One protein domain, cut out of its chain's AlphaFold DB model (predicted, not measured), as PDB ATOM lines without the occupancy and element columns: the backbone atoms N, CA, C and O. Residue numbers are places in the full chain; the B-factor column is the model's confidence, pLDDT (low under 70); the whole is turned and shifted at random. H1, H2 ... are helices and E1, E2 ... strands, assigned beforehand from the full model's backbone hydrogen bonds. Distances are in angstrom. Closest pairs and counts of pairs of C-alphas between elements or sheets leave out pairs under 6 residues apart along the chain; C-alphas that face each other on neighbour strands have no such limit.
ATOM      1  N   THR A 126     189.227 163.336 210.093       74.44
ATOM      2  CA  THR A 126     189.156 161.934 210.494       74.44
ATOM      3  C   THR A 126     189.796 161.767 211.863       74.44
ATOM      4  O   THR A 126     190.673 162.531 212.271       74.44
ATOM      5  N   CYS A 127     189.335 160.770 212.602       81.56
ATOM      6  CA  CYS A 127     189.874 160.458 213.915       81.56
ATOM      7  C   CYS A 127     189.985 158.951 214.095       81.56
ATOM      8  O   CYS A 127     189.586 158.169 213.236       81.56
ATOM      9  N   SER A 128     190.583 158.525 215.198       86.50
ATOM     10  CA  SER A 128     190.665 157.110 215.545       86.50
ATOM     11  C   SER A 128     190.884 156.963 217.049       86.50
ATOM     12  O   SER A 128     190.876 157.943 217.793       86.50
ATOM     13  N   ARG A 129     191.130 155.734 217.519       80.31
ATOM     14  CA  ARG A 129     191.539 155.503 218.915       80.31
ATOM     15  C   ARG A 129     192.869 156.184 219.266       80.31
ATOM     16  O   ARG A 129     193.098 156.491 220.429       80.31
ATOM     17  N   THR A 130     193.740 156.400 218.280       84.62
ATOM     18  CA  THR A 130     195.061 157.021 218.465       84.62
ATOM     19  C   THR A 130     195.086 158.477 218.009       84.62
ATOM     20  O   THR A 130     195.770 159.299 218.617       84.62
ATOM     21  N   LEU A 131     194.322 158.812 216.967       85.81
ATOM     22  CA  LEU A 131     194.241 160.157 216.418       85.81
ATOM     23  C   LEU A 131     193.153 160.956 217.138       85.81
ATOM     24  O   LEU A 131     191.957 160.735 216.936       85.81
ATOM     25  N   LYS A 132     193.589 161.888 217.989       87.69
ATOM     26  CA  LYS A 132     192.706 162.751 218.777       87.69
ATOM     27  C   LYS A 132     192.093 163.860 217.924       87.69
ATOM     28  O   LYS A 132     192.739 164.395 217.027       87.69
ATOM     29  N   CYS A 133     190.865 164.231 218.270       82.69
ATOM     30  CA  CYS A 133     190.195 165.382 217.684       82.69
ATOM     31  C   CYS A 133     190.702 166.711 218.266       82.69
ATOM     32  O   CYS A 133     191.216 166.720 219.389       82.69
ATOM     33  N   PRO A 134     190.526 167.828 217.532       80.88
ATOM     34  CA  PRO A 134     190.763 169.174 218.047       80.88
ATOM     35  C   PRO A 134     189.949 169.478 219.312       80.88
ATOM     36  O   PRO A 134     188.973 168.791 219.626       80.88
ATOM     37  N   GLU A 135     190.313 170.546 220.020       77.25
ATOM     38  CA  GLU A 135     189.572 170.991 221.202       77.25
ATOM     39  C   GLU A 135     188.081 171.237 220.886       77.25
ATOM     40  O   GLU A 135     187.700 171.584 219.764       77.25
ATOM     41  N   ALA A 136     187.218 170.988 221.879       72.31
ATOM     42  CA  ALA A 136     185.750 171.013 221.778       72.31
ATOM     43  C   ALA A 136     185.102 169.995 220.809       72.31
ATOM     44  O   ALA A 136     183.874 169.992 220.659       72.31
ATOM     45  N   HIS A 137     185.888 169.098 220.204       77.38
ATOM     46  CA  HIS A 137     185.395 168.003 219.370       77.38
ATOM     47  C   HIS A 137     185.576 166.649 220.057       77.38
ATOM     48  O   HIS A 137     186.476 166.446 220.872       77.38
ATOM     49  N   TRP A 138     184.715 165.698 219.713       80.50
ATOM     50  CA  TRP A 138     184.841 164.308 220.131       80.50
ATOM     51  C   TRP A 138     184.953 163.408 218.903       80.50
ATOM     52  O   TRP A 138     184.462 163.743 217.827       80.50
ATOM     53  N   CYS A 139     185.632 162.274 219.058       84.31
ATOM     54  CA  CYS A 139     185.814 161.336 217.962       84.31
ATOM     55  C   CYS A 139     184.607 160.406 217.856       84.31
ATOM     56  O   CYS A 139     184.397 159.556 218.725       84.31
ATOM     57  N   HIS A 140     183.829 160.561 216.791       83.12
ATOM     58  CA  HIS A 140     182.753 159.650 216.448       83.12
ATOM     59  C   HIS A 140     183.308 158.474 215.655       83.12
ATOM     60  O   HIS A 140     183.754 158.634 214.519       83.12
ATOM     61  N   ILE A 141     183.242 157.280 216.241       84.88
ATOM     62  CA  ILE A 141     183.638 156.042 215.572       84.88
ATOM     63  C   ILE A 141     182.431 155.462 214.833       84.88
ATOM     64  O   ILE A 141     181.578 154.814 215.446       84.88
ATOM     65  N   GLY A 142     182.363 155.697 213.523       81.44
ATOM     66  CA  GLY A 142     181.356 155.096 212.647       81.44
ATOM     67  C   GLY A 142     181.645 153.621 212.359       81.44
ATOM     68  O   GLY A 142     182.436 152.992 213.062       81.44
ATOM     69  N   GLU A 143     180.984 153.051 211.353       81.44
ATOM     70  CA  GLU A 143     181.229 151.658 210.950       81.44
ATOM     71  C   GLU A 143     182.442 151.501 210.024       81.44
ATOM     72  O   GLU A 143     183.206 150.548 210.141       81.44
ATOM     73  N   THR A 144     182.647 152.451 209.114       73.75
ATOM     74  CA  THR A 144     183.813 152.504 208.222       73.75
ATOM     75  C   THR A 144     184.722 153.684 208.570       73.75
ATOM     76  O   THR A 144     184.324 154.614 209.286       73.75
ATOM     77  N   ASN A 145     185.934 153.695 208.009       74.06
ATOM     78  CA  ASN A 145     186.860 154.825 208.140       74.06
ATOM     79  C   ASN A 145     186.246 156.137 207.627       74.06
ATOM     80  O   ASN A 145     186.407 157.169 208.269       74.06
ATOM     81  N   ASP A 146     185.471 156.088 206.541       66.44
ATOM     82  CA  ASP A 146     184.810 157.269 205.961       66.44
ATOM     83  C   ASP A 146     183.724 157.851 206.877       66.44
ATOM     84  O   ASP A 146     183.360 159.022 206.780       66.44
ATOM     85  N   THR A 147     183.200 157.025 207.784       69.81
ATOM     86  CA  THR A 147     182.188 157.409 208.780       69.81
ATOM     87  C   THR A 147     182.790 157.727 210.154       69.81
ATOM     88  O   THR A 147     182.059 158.030 211.100       69.81
ATOM     89  N   THR A 148     184.121 157.675 210.272       78.75
ATOM     90  CA  THR A 148     184.860 157.948 211.507       78.75
ATOM     91  C   THR A 148     185.475 159.346 211.474       78.75
ATOM     92  O   THR A 148     186.467 159.596 210.788       78.75
ATOM     93  N   VAL A 149     184.871 160.281 212.210       79.50
ATOM     94  CA  VAL A 149     185.135 161.721 212.069       79.50
ATOM     95  C   VAL A 149     185.059 162.463 213.404       79.50
ATOM     96  O   VAL A 149     184.431 162.010 214.359       79.50
ATOM     97  N   CYS A 150     185.687 163.632 213.469       78.56
ATOM     98  CA  CYS A 150     185.581 164.553 214.592       78.56
ATOM     99  C   CYS A 150     184.277 165.339 214.537       78.56
ATOM    100  O   CYS A 150     184.001 166.055 213.573       78.56
ATOM    101  N   CYS A 151     183.509 165.247 215.613       74.00
ATOM    102  CA  CYS A 151     182.203 165.866 215.739       74.00
ATOM    103  C   CYS A 151     182.264 167.028 216.737       74.00
ATOM    104  O   CYS A 151     182.857 166.867 217.808       74.00
ATOM    105  N   PRO A 152     181.674 168.193 216.418       71.38
ATOM    106  CA  PRO A 152     181.647 169.332 217.330       71.38
ATOM    107  C   PRO A 152     180.735 169.057 218.533       71.38
ATOM    108  O   PRO A 152     179.995 168.071 218.564       71.38
ATOM    109  N   ASN A 153     180.745 169.970 219.507       67.50
ATOM    110  CA  ASN A 153     179.938 169.898 220.731       67.50
ATOM    111  C   ASN A 153     180.286 168.689 221.603       67.50
ATOM    112  O   ASN A 153     179.402 167.945 222.033       67.50
ATOM    113  N   ALA A 154     181.578 168.490 221.871       66.88
ATOM    114  CA  ALA A 154     182.006 167.526 222.872       66.88
ATOM    115  C   ALA A 154     181.278 167.802 224.198       66.88
ATOM    116  O   ALA A 154     181.500 168.821 224.854       66.88
ATOM    117  N   LEU A 155     180.383 166.891 224.584       68.75
ATOM    118  CA  LEU A 155     179.780 166.925 225.906       68.75
ATOM    119  C   LEU A 155     180.893 166.748 226.950       68.75
ATOM    120  O   LEU A 155     181.776 165.909 226.741       68.75
ATOM    121  N   PRO A 156     180.834 167.452 228.096       71.25
ATOM    122  CA  PRO A 156     181.801 167.261 229.178       71.25
ATOM    123  C   PRO A 156     181.906 165.794 229.615       71.25
ATOM    124  O   PRO A 156     182.985 165.311 229.962       71.25
ATOM    125  N   ASN A 157     180.784 165.069 229.561       84.19
ATOM    126  CA  ASN A 157     180.723 163.650 229.860       84.19
ATOM    127  C   ASN A 157     179.813 162.908 228.853       84.19
ATOM    128  O   ASN A 157     178.613 163.177 228.822       84.19
ATOM    129  N   PRO A 158     180.326 161.951 228.055       85.44
ATOM    130  CA  PRO A 158     179.489 161.147 227.161       85.44
ATOM    131  C   PRO A 158     178.437 160.322 227.915       85.44
ATOM    132  O   PRO A 158     177.349 160.094 227.399       85.44
ATOM    133  N   CYS A 159     178.714 159.931 229.158       90.94
ATOM    134  CA  CYS A 159     177.860 159.060 229.965       90.94
ATOM    135  C   CYS A 159     176.531 159.711 230.377       90.94
ATOM    136  O   CYS A 159     175.634 159.022 230.856       90.94
ATOM    137  N   THR A 160     176.395 161.033 230.223       87.75
ATOM    138  CA  THR A 160     175.143 161.752 230.504       87.75
ATOM    139  C   THR A 160     174.241 161.863 229.279       87.75
ATOM    140  O   THR A 160     173.107 162.321 229.403       87.75
ATOM    141  N   ALA A 161     174.723 161.488 228.089       84.31
ATOM    142  CA  ALA A 161     173.898 161.508 226.889       84.31
ATOM    143  C   ALA A 161     172.906 160.327 226.886       84.31
ATOM    144  O   ALA A 161     173.209 159.271 227.454       84.31
ATOM    145  N   PRO A 162     171.739 160.467 226.222       87.25
ATOM    146  CA  PRO A 162     170.751 159.397 226.138       87.25
ATOM    147  C   PRO A 162     171.372 158.080 225.639       87.25
ATOM    148  O   PRO A 162     172.054 158.092 224.607       87.25
ATOM    149  N   PRO A 163     171.167 156.952 226.344       91.44
ATOM    150  CA  PRO A 163     171.777 155.684 225.972       91.44
ATOM    151  C   PRO A 163     171.118 155.082 224.730       91.44
ATOM    152  O   PRO A 163     169.966 155.377 224.412       91.44
ATOM    153  N   ARG A 164     171.837 154.153 224.087       91.50
ATOM    154  CA  ARG A 164     171.338 153.314 222.984       91.50
ATOM    155  C   ARG A 164     170.782 154.113 221.802       91.50
ATOM    156  O   ARG A 164     169.738 153.762 221.258       91.50
ATOM    157  N   ASN A 165     171.455 155.193 221.412       87.19
ATOM    158  CA  ASN A 165     171.089 155.911 220.197       87.19
ATOM    159  C   ASN A 165     171.547 155.095 218.972       87.19
ATOM    160  O   ASN A 165     172.753 155.024 218.732       87.19
ATOM    161  N   PRO A 166     170.625 154.495 218.195       81.25
ATOM    162  CA  PRO A 166     170.995 153.597 217.107       81.25
ATOM    163  C   PRO A 166     171.639 154.329 215.926       81.25
ATOM    164  O   PRO A 166     172.273 153.680 215.101       81.25
ATOM    165  N   GLY A 167     171.489 155.652 215.821       80.50
ATOM    166  CA  GLY A 167     171.886 156.389 214.627       80.50
ATOM    167  C   GLY A 167     171.129 155.928 213.376       80.50
ATOM    168  O   GLY A 167     170.010 155.413 213.453       80.50
ATOM    169  N   ASP A 168     171.756 156.091 212.213       73.50
ATOM    170  CA  ASP A 168     171.209 155.715 210.908       73.50
ATOM    171  C   ASP A 168     172.221 154.934 210.072       73.50
ATOM    172  O   ASP A 168     173.416 154.961 210.341       73.50
ATOM    173  N   GLY A 169     171.737 154.279 209.017       77.00
ATOM    174  CA  GLY A 169     172.574 153.595 208.031       77.00
ATOM    175  C   GLY A 169     172.183 152.131 207.802       77.00
ATOM    176  O   GLY A 169     171.314 151.594 208.496       77.00
ATOM    177  N   PRO A 170     172.749 151.491 206.768       80.31
ATOM    178  CA  PRO A 170     172.514 150.082 206.453       80.31
ATOM    179  C   PRO A 170     173.310 149.102 207.332       80.31
ATOM    180  O   PRO A 170     173.212 147.898 207.113       80.31
ATOM    181  N   TRP A 171     174.125 149.589 208.271       86.12
ATOM    182  CA  TRP A 171     174.984 148.740 209.093       86.12
ATOM    183  C   TRP A 171     174.269 148.251 210.354       86.12
ATOM    184  O   TRP A 171     173.282 148.837 210.794       86.12
ATOM    185  N   HIS A 172     174.783 147.161 210.918       90.81
ATOM    186  CA  HIS A 172     174.225 146.487 212.087       90.81
ATOM    187  C   HIS A 172     175.369 146.079 213.021       90.81
ATOM    188  O   HIS A 172     175.795 144.925 213.044       90.81
ATOM    189  N   ALA A 173     175.905 147.047 213.759       91.69
ATOM    190  CA  ALA A 173     177.030 146.839 214.660       91.69
ATOM    191  C   ALA A 173     176.570 146.751 216.114       91.69
ATOM    192  O   ALA A 173     175.722 147.522 216.560       91.69
ATOM    193  N   THR A 174     177.163 145.847 216.891       97.25
ATOM    194  CA  THR A 174     176.954 145.832 218.345       97.25
ATOM    195  C   THR A 174     177.861 146.873 218.994       97.25
ATOM    196  O   THR A 174     179.080 146.811 218.847       97.25
ATOM    197  N   ARG A 175     177.270 147.826 219.719       96.25
ATOM    198  CA  ARG A 175     177.966 148.873 220.485       96.25
ATOM    199  C   ARG A 175     177.500 148.877 221.933       96.25
ATOM    200  O   ARG A 175     176.494 148.261 222.272       96.25
ATOM    201  N   TRP A 176     178.223 149.589 222.786       97.56
ATOM    202  CA  TRP A 176     177.922 149.721 224.208       97.56
ATOM    203  C   TRP A 176     177.572 151.162 224.553       97.56
ATOM    204  O   TRP A 176     178.210 152.092 224.070       97.56
ATOM    205  N   ALA A 177     176.552 151.354 225.383       95.75
ATOM    206  CA  ALA A 177     176.165 152.657 225.917       95.75
ATOM    207  C   ALA A 177     175.976 152.550 227.429       95.75
ATOM    208  O   ALA A 177     175.475 151.542 227.926       95.75
ATOM    209  N   PHE A 178     176.336 153.591 228.168       95.56
ATOM    210  CA  PHE A 178     176.072 153.682 229.594       95.56
ATOM    211  C   PHE A 178     174.623 154.096 229.839       95.56
ATOM    212  O   PHE A 178     174.217 155.204 229.491       95.56
ATOM    213  N   ASP A 179     173.842 153.215 230.454       95.19
ATOM    214  CA  ASP A 179     172.501 153.528 230.929       95.19
ATOM    215  C   ASP A 179     172.579 154.110 232.343       95.19
ATOM    216  O   ASP A 179     172.837 153.395 233.313       95.19
ATOM    217  N   GLY A 180     172.328 155.416 232.459       89.69
ATOM    218  CA  GLY A 180     172.364 156.136 233.731       89.69
ATOM    219  C   GLY A 180     171.342 155.650 234.765       89.69
ATOM    220  O   GLY A 180     171.596 155.791 235.959       89.69
ATOM    221  N   ASN A 181     170.234 155.026 234.341       90.12
ATOM    222  CA  ASN A 181     169.218 154.513 235.265       90.12
ATOM    223  C   ASN A 181     169.685 153.227 235.946       90.12
ATOM    224  O   ASN A 181     169.625 153.096 237.167       90.12
ATOM    225  N   SER A 182     170.172 152.270 235.152       92.06
ATOM    226  CA  SER A 182     170.707 151.010 235.677       92.06
ATOM    227  C   SER A 182     172.155 151.128 236.160       92.06
ATOM    228  O   SER A 182     172.634 150.230 236.854       92.06
ATOM    229  N   ARG A 183     172.831 152.238 235.829       90.69
ATOM    230  CA  ARG A 183     174.262 152.496 236.053       90.69
ATOM    231  C   ARG A 183     175.150 151.395 235.475       90.69
ATOM    232  O   ARG A 183     176.123 150.981 236.102       90.69
ATOM    233  N   LYS A 184     174.786 150.890 234.295       94.25
ATOM    234  CA  LYS A 184     175.480 149.789 233.616       94.25
ATOM    235  C   LYS A 184     175.731 150.122 232.156       94.25
ATOM    236  O   LYS A 184     174.907 150.756 231.500       94.25
ATOM    237  N   CYS A 185     176.841 149.615 231.636       96.75
ATOM    238  CA  CYS A 185     177.073 149.552 230.204       96.75
ATOM    239  C   CYS A 185     176.212 148.441 229.605       96.75
ATOM    240  O   CYS A 185     176.272 147.286 230.029       96.75
ATOM    241  N   VAL A 186     175.375 148.809 228.643       96.88
ATOM    242  CA  VAL A 186     174.397 147.931 228.004       96.88
ATOM    243  C   VAL A 186     174.661 147.878 226.499       96.88
ATOM    244  O   VAL A 186     174.929 148.925 225.902       96.88
ATOM    245  N   PRO A 187     174.580 146.691 225.871       97.94
ATOM    246  CA  PRO A 187     174.755 146.582 224.435       97.94
ATOM    247  C   PRO A 187     173.536 147.159 223.706       97.94
ATOM    248  O   PRO A 187     172.411 147.140 224.220       97.94
ATOM    249  N   PHE A 188     173.758 147.669 222.502       97.62
ATOM    250  CA  PHE A 188     172.717 148.104 221.581       97.62
ATOM    251  C   PHE A 188     173.187 147.969 220.131       97.62
ATOM    252  O   PHE A 188     174.380 147.849 219.852       97.62
ATOM    253  N   GLU A 189     172.229 147.988 219.213       96.06
ATOM    254  CA  GLU A 189     172.493 147.949 217.782       96.06
ATOM    255  C   GLU A 189     172.703 149.368 217.243       96.06
ATOM    256  O   GLU A 189     171.834 150.233 217.374       96.06
ATOM    257  N   TYR A 190     173.866 149.601 216.645       89.25
ATOM    258  CA  TYR A 190     174.265 150.858 216.035       89.25
ATOM    259  C   TYR A 190     174.325 150.728 214.517       89.25
ATOM    260  O   TYR A 190     174.828 149.743 213.976       89.25
ATOM    261  N   ARG A 191     173.840 151.761 213.830       84.69
ATOM    262  CA  ARG A 191     173.597 151.727 212.392       84.69
ATOM    263  C   ARG A 191     174.698 152.337 211.538       84.69
ATOM    264  O   ARG A 191     174.552 152.337 210.323       84.69
ATOM    265  N   GLY A 192     175.796 152.793 212.143       73.44
ATOM    266  CA  GLY A 192     177.036 153.186 211.459       73.44
ATOM    267  C   GLY A 192     177.224 154.688 211.227       73.44
ATOM    268  O   GLY A 192     178.364 155.129 211.091       73.44
ATOM    269  N   LEU A 193     176.144 155.474 211.217       74.00
ATOM    270  CA  LEU A 193     176.168 156.937 211.097       74.00
ATOM    271  C   LEU A 193     175.395 157.600 212.239       74.00
ATOM    272  O   LEU A 193     174.443 157.030 212.771       74.00
ATOM    273  N   HIS A 194     175.737 158.854 212.539       76.25
ATOM    274  CA  HIS A 194     175.079 159.667 213.569       76.25
ATOM    275  C   HIS A 194     175.131 159.021 214.965       76.25
ATOM    276  O   HIS A 194     176.002 158.225 215.287       76.25
ATOM    277  N   GLY A 195     174.178 159.361 215.826       77.56
ATOM    278  CA  GLY A 195     174.179 158.943 217.217       77.56
ATOM    279  C   GLY A 195     174.781 160.019 218.107       77.56
ATOM    280  O   GLY A 195     174.742 161.206 217.788       77.56
ATOM    281  N   ASN A 196     175.298 159.610 219.259       83.44
ATOM    282  CA  ASN A 196     175.895 160.515 220.232       83.44
ATOM    283  C   ASN A 196     177.163 159.896 220.837       83.44
ATOM    284  O   ASN A 196     177.523 158.762 220.530       83.44
ATOM    285  N   ALA A 197     177.832 160.653 221.707       87.31
ATOM    286  CA  ALA A 197     179.087 160.237 222.326       87.31
ATOM    287  C   ALA A 197     178.951 159.076 223.329       87.31
ATOM    288  O   ALA A 197     179.960 158.506 223.733       87.31
ATOM    289  N   ASN A 198     177.727 158.693 223.713       91.69
ATOM    290  CA  ASN A 198     177.450 157.505 224.525       91.69
ATOM    291  C   ASN A 198     177.383 156.249 223.637       91.69
ATOM    292  O   ASN A 198     176.363 155.561 223.565       91.69
ATOM    293  N   ASN A 199     178.466 156.005 222.900       91.31
ATOM    294  CA  ASN A 199     178.619 154.910 221.950       91.31
ATOM    295  C   ASN A 199     180.074 154.432 221.993       91.31
ATOM    296  O   ASN A 199     180.985 155.119 221.535       91.31
ATOM    297  N   PHE A 200     180.278 153.253 222.567       94.56
ATOM    298  CA  PHE A 200     181.583 152.642 222.783       94.56
ATOM    299  C   PHE A 200     181.697 151.342 221.981       94.56
ATOM    300  O   PHE A 200     180.718 150.607 221.826       94.56
ATOM    301  N   LEU A 201     182.900 151.052 221.475       93.62
ATOM    302  CA  LEU A 201     183.175 149.832 220.707       93.62
ATOM    303  C   LEU A 201     183.071 148.580 221.579       93.62
ATOM    304  O   LEU A 201     182.505 147.576 221.154       93.62
ATOM    305  N   THR A 202     183.596 148.645 222.803       95.25
ATOM    306  CA  THR A 202     183.605 147.522 223.742       95.25
ATOM    307  C   THR A 202     182.934 147.888 225.059       95.25
ATOM    308  O   THR A 202     182.735 149.063 225.390       95.25
ATOM    309  N   ARG A 203     182.576 146.855 225.826       95.62
ATOM    310  CA  ARG A 203     182.030 147.019 227.172       95.62
ATOM    311  C   ARG A 203     183.051 147.683 228.086       95.62
ATOM    312  O   ARG A 203     182.693 148.574 228.846       95.62
ATOM    313  N   GLU A 204     184.304 147.263 227.978       94.25
ATOM    314  CA  GLU A 204     185.415 147.725 228.800       94.25
ATOM    315  C   GLU A 204     185.682 149.214 228.557       94.25
ATOM    316  O   GLU A 204     185.823 149.963 229.519       94.25
ATOM    317  N   ASP A 205     185.658 149.667 227.296       92.94
ATOM    318  CA  ASP A 205     185.796 151.089 226.949       92.94
ATOM    319  C   ASP A 205     184.668 151.919 227.600       92.94
ATOM    320  O   ASP A 205     184.907 153.008 228.131       92.94
ATOM    321  N   CYS A 206     183.438 151.390 227.601       94.81
ATOM    322  CA  CYS A 206     182.295 152.018 228.262       94.81
ATOM    323  C   CYS A 206     182.466 152.062 229.787       94.81
ATOM    324  O   CYS A 206     182.282 153.116 230.384       94.81
ATOM    325  N   GLU A 207     182.832 150.950 230.429       93.25
ATOM    326  CA  GLU A 207     182.957 150.864 231.892       93.25
ATOM    327  C   GLU A 207     184.125 151.709 232.421       93.25
ATOM    328  O   GLU A 207     183.993 152.349 233.464       93.25
ATOM    329  N   GLN A 208     185.230 151.788 231.672       91.31
ATOM    330  CA  GLN A 208     186.356 152.673 231.981       91.31
ATOM    331  C   GLN A 208     185.976 154.150 231.857       91.31
ATOM    332  O   GLN A 208     186.384 154.970 232.681       91.31
ATOM    333  N   ARG A 209     185.206 154.515 230.821       89.38
ATOM    334  CA  ARG A 209     184.811 155.912 230.596       89.38
ATOM    335  C   ARG A 209     183.668 156.356 231.505       89.38
ATOM    336  O   ARG A 209     183.636 157.519 231.909       89.38
ATOM    337  N   CYS A 210     182.755 155.440 231.802       91.12
ATOM    338  CA  CYS A 210     181.526 155.642 232.554       91.12
ATOM    339  C   CYS A 210     181.509 154.733 233.787       91.12
ATOM    340  O   CYS A 210     180.752 153.755 233.818       91.12
ATOM    341  N   PRO A 211     182.325 155.032 234.813       77.06
ATOM    342  CA  PRO A 211     182.351 154.219 236.011       77.06
ATOM    343  C   PRO A 211     180.968 154.240 236.666       77.06
ATOM    344  O   PRO A 211     180.434 155.290 237.038       77.06
ATOM    345  N   GLY A 212     180.375 153.057 236.829       67.81
ATOM    346  CA  GLY A 212     179.305 152.875 237.802       67.81
ATOM    347  C   GLY A 212     179.823 153.232 239.200       67.81
ATOM    348  O   GLY A 212     181.029 153.260 239.439       67.81
TER     349      GLY A 212
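This is residues 126 to 212 of the 219 residues of the protein "BPTI/Kunitz inhibitor domain-containing protein" of Cylicostephanus goldi (UniProt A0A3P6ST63). This model has little regular structure: a hairpin of two longer strands, E3 and E4, with the short helix H1 packed on it, and a smaller hairpin, E1 and E2, at the other end, with long loops between. The 87 printed residues run E1, E2, E3, E4, H1; these mixed-class elements hold only 29 residues, and each two-stranded sheet is antiparallel. The whole is compact, radius of gyration of the C-alphas 12.0 A, spanning 33 by 31 by 20 A.

E3, residues 173 to 179, spans 18.2 A from C-alpha 173 at (177.030, 146.839, 214.660); E4, residues 184 to 190, spans 17.7 A. H1 is residues 203 to 209, ending at C-alpha (184.811, 155.912, 230.596). E1 is residues 137 to 140 and E2 residues 149 to 152.

In hairpin E3 and E4, N 175 and O 188 are 2.9 A apart. The closest C-alphas of E3 and H1, Trp 176 and Arg 203, are 5.7 A apart. In H1 every O i to N i+4 pair is within hydrogen-bond range. In hairpin E1 and E2, N 138 and O 151 are 2.9 A apart. E1 and E3 are apart.

The printed part has no cut. The links E2 to E3 and E4 to H1 are long. Residues 146 to 147, 153 to 155 and 212 have pLDDT under 70.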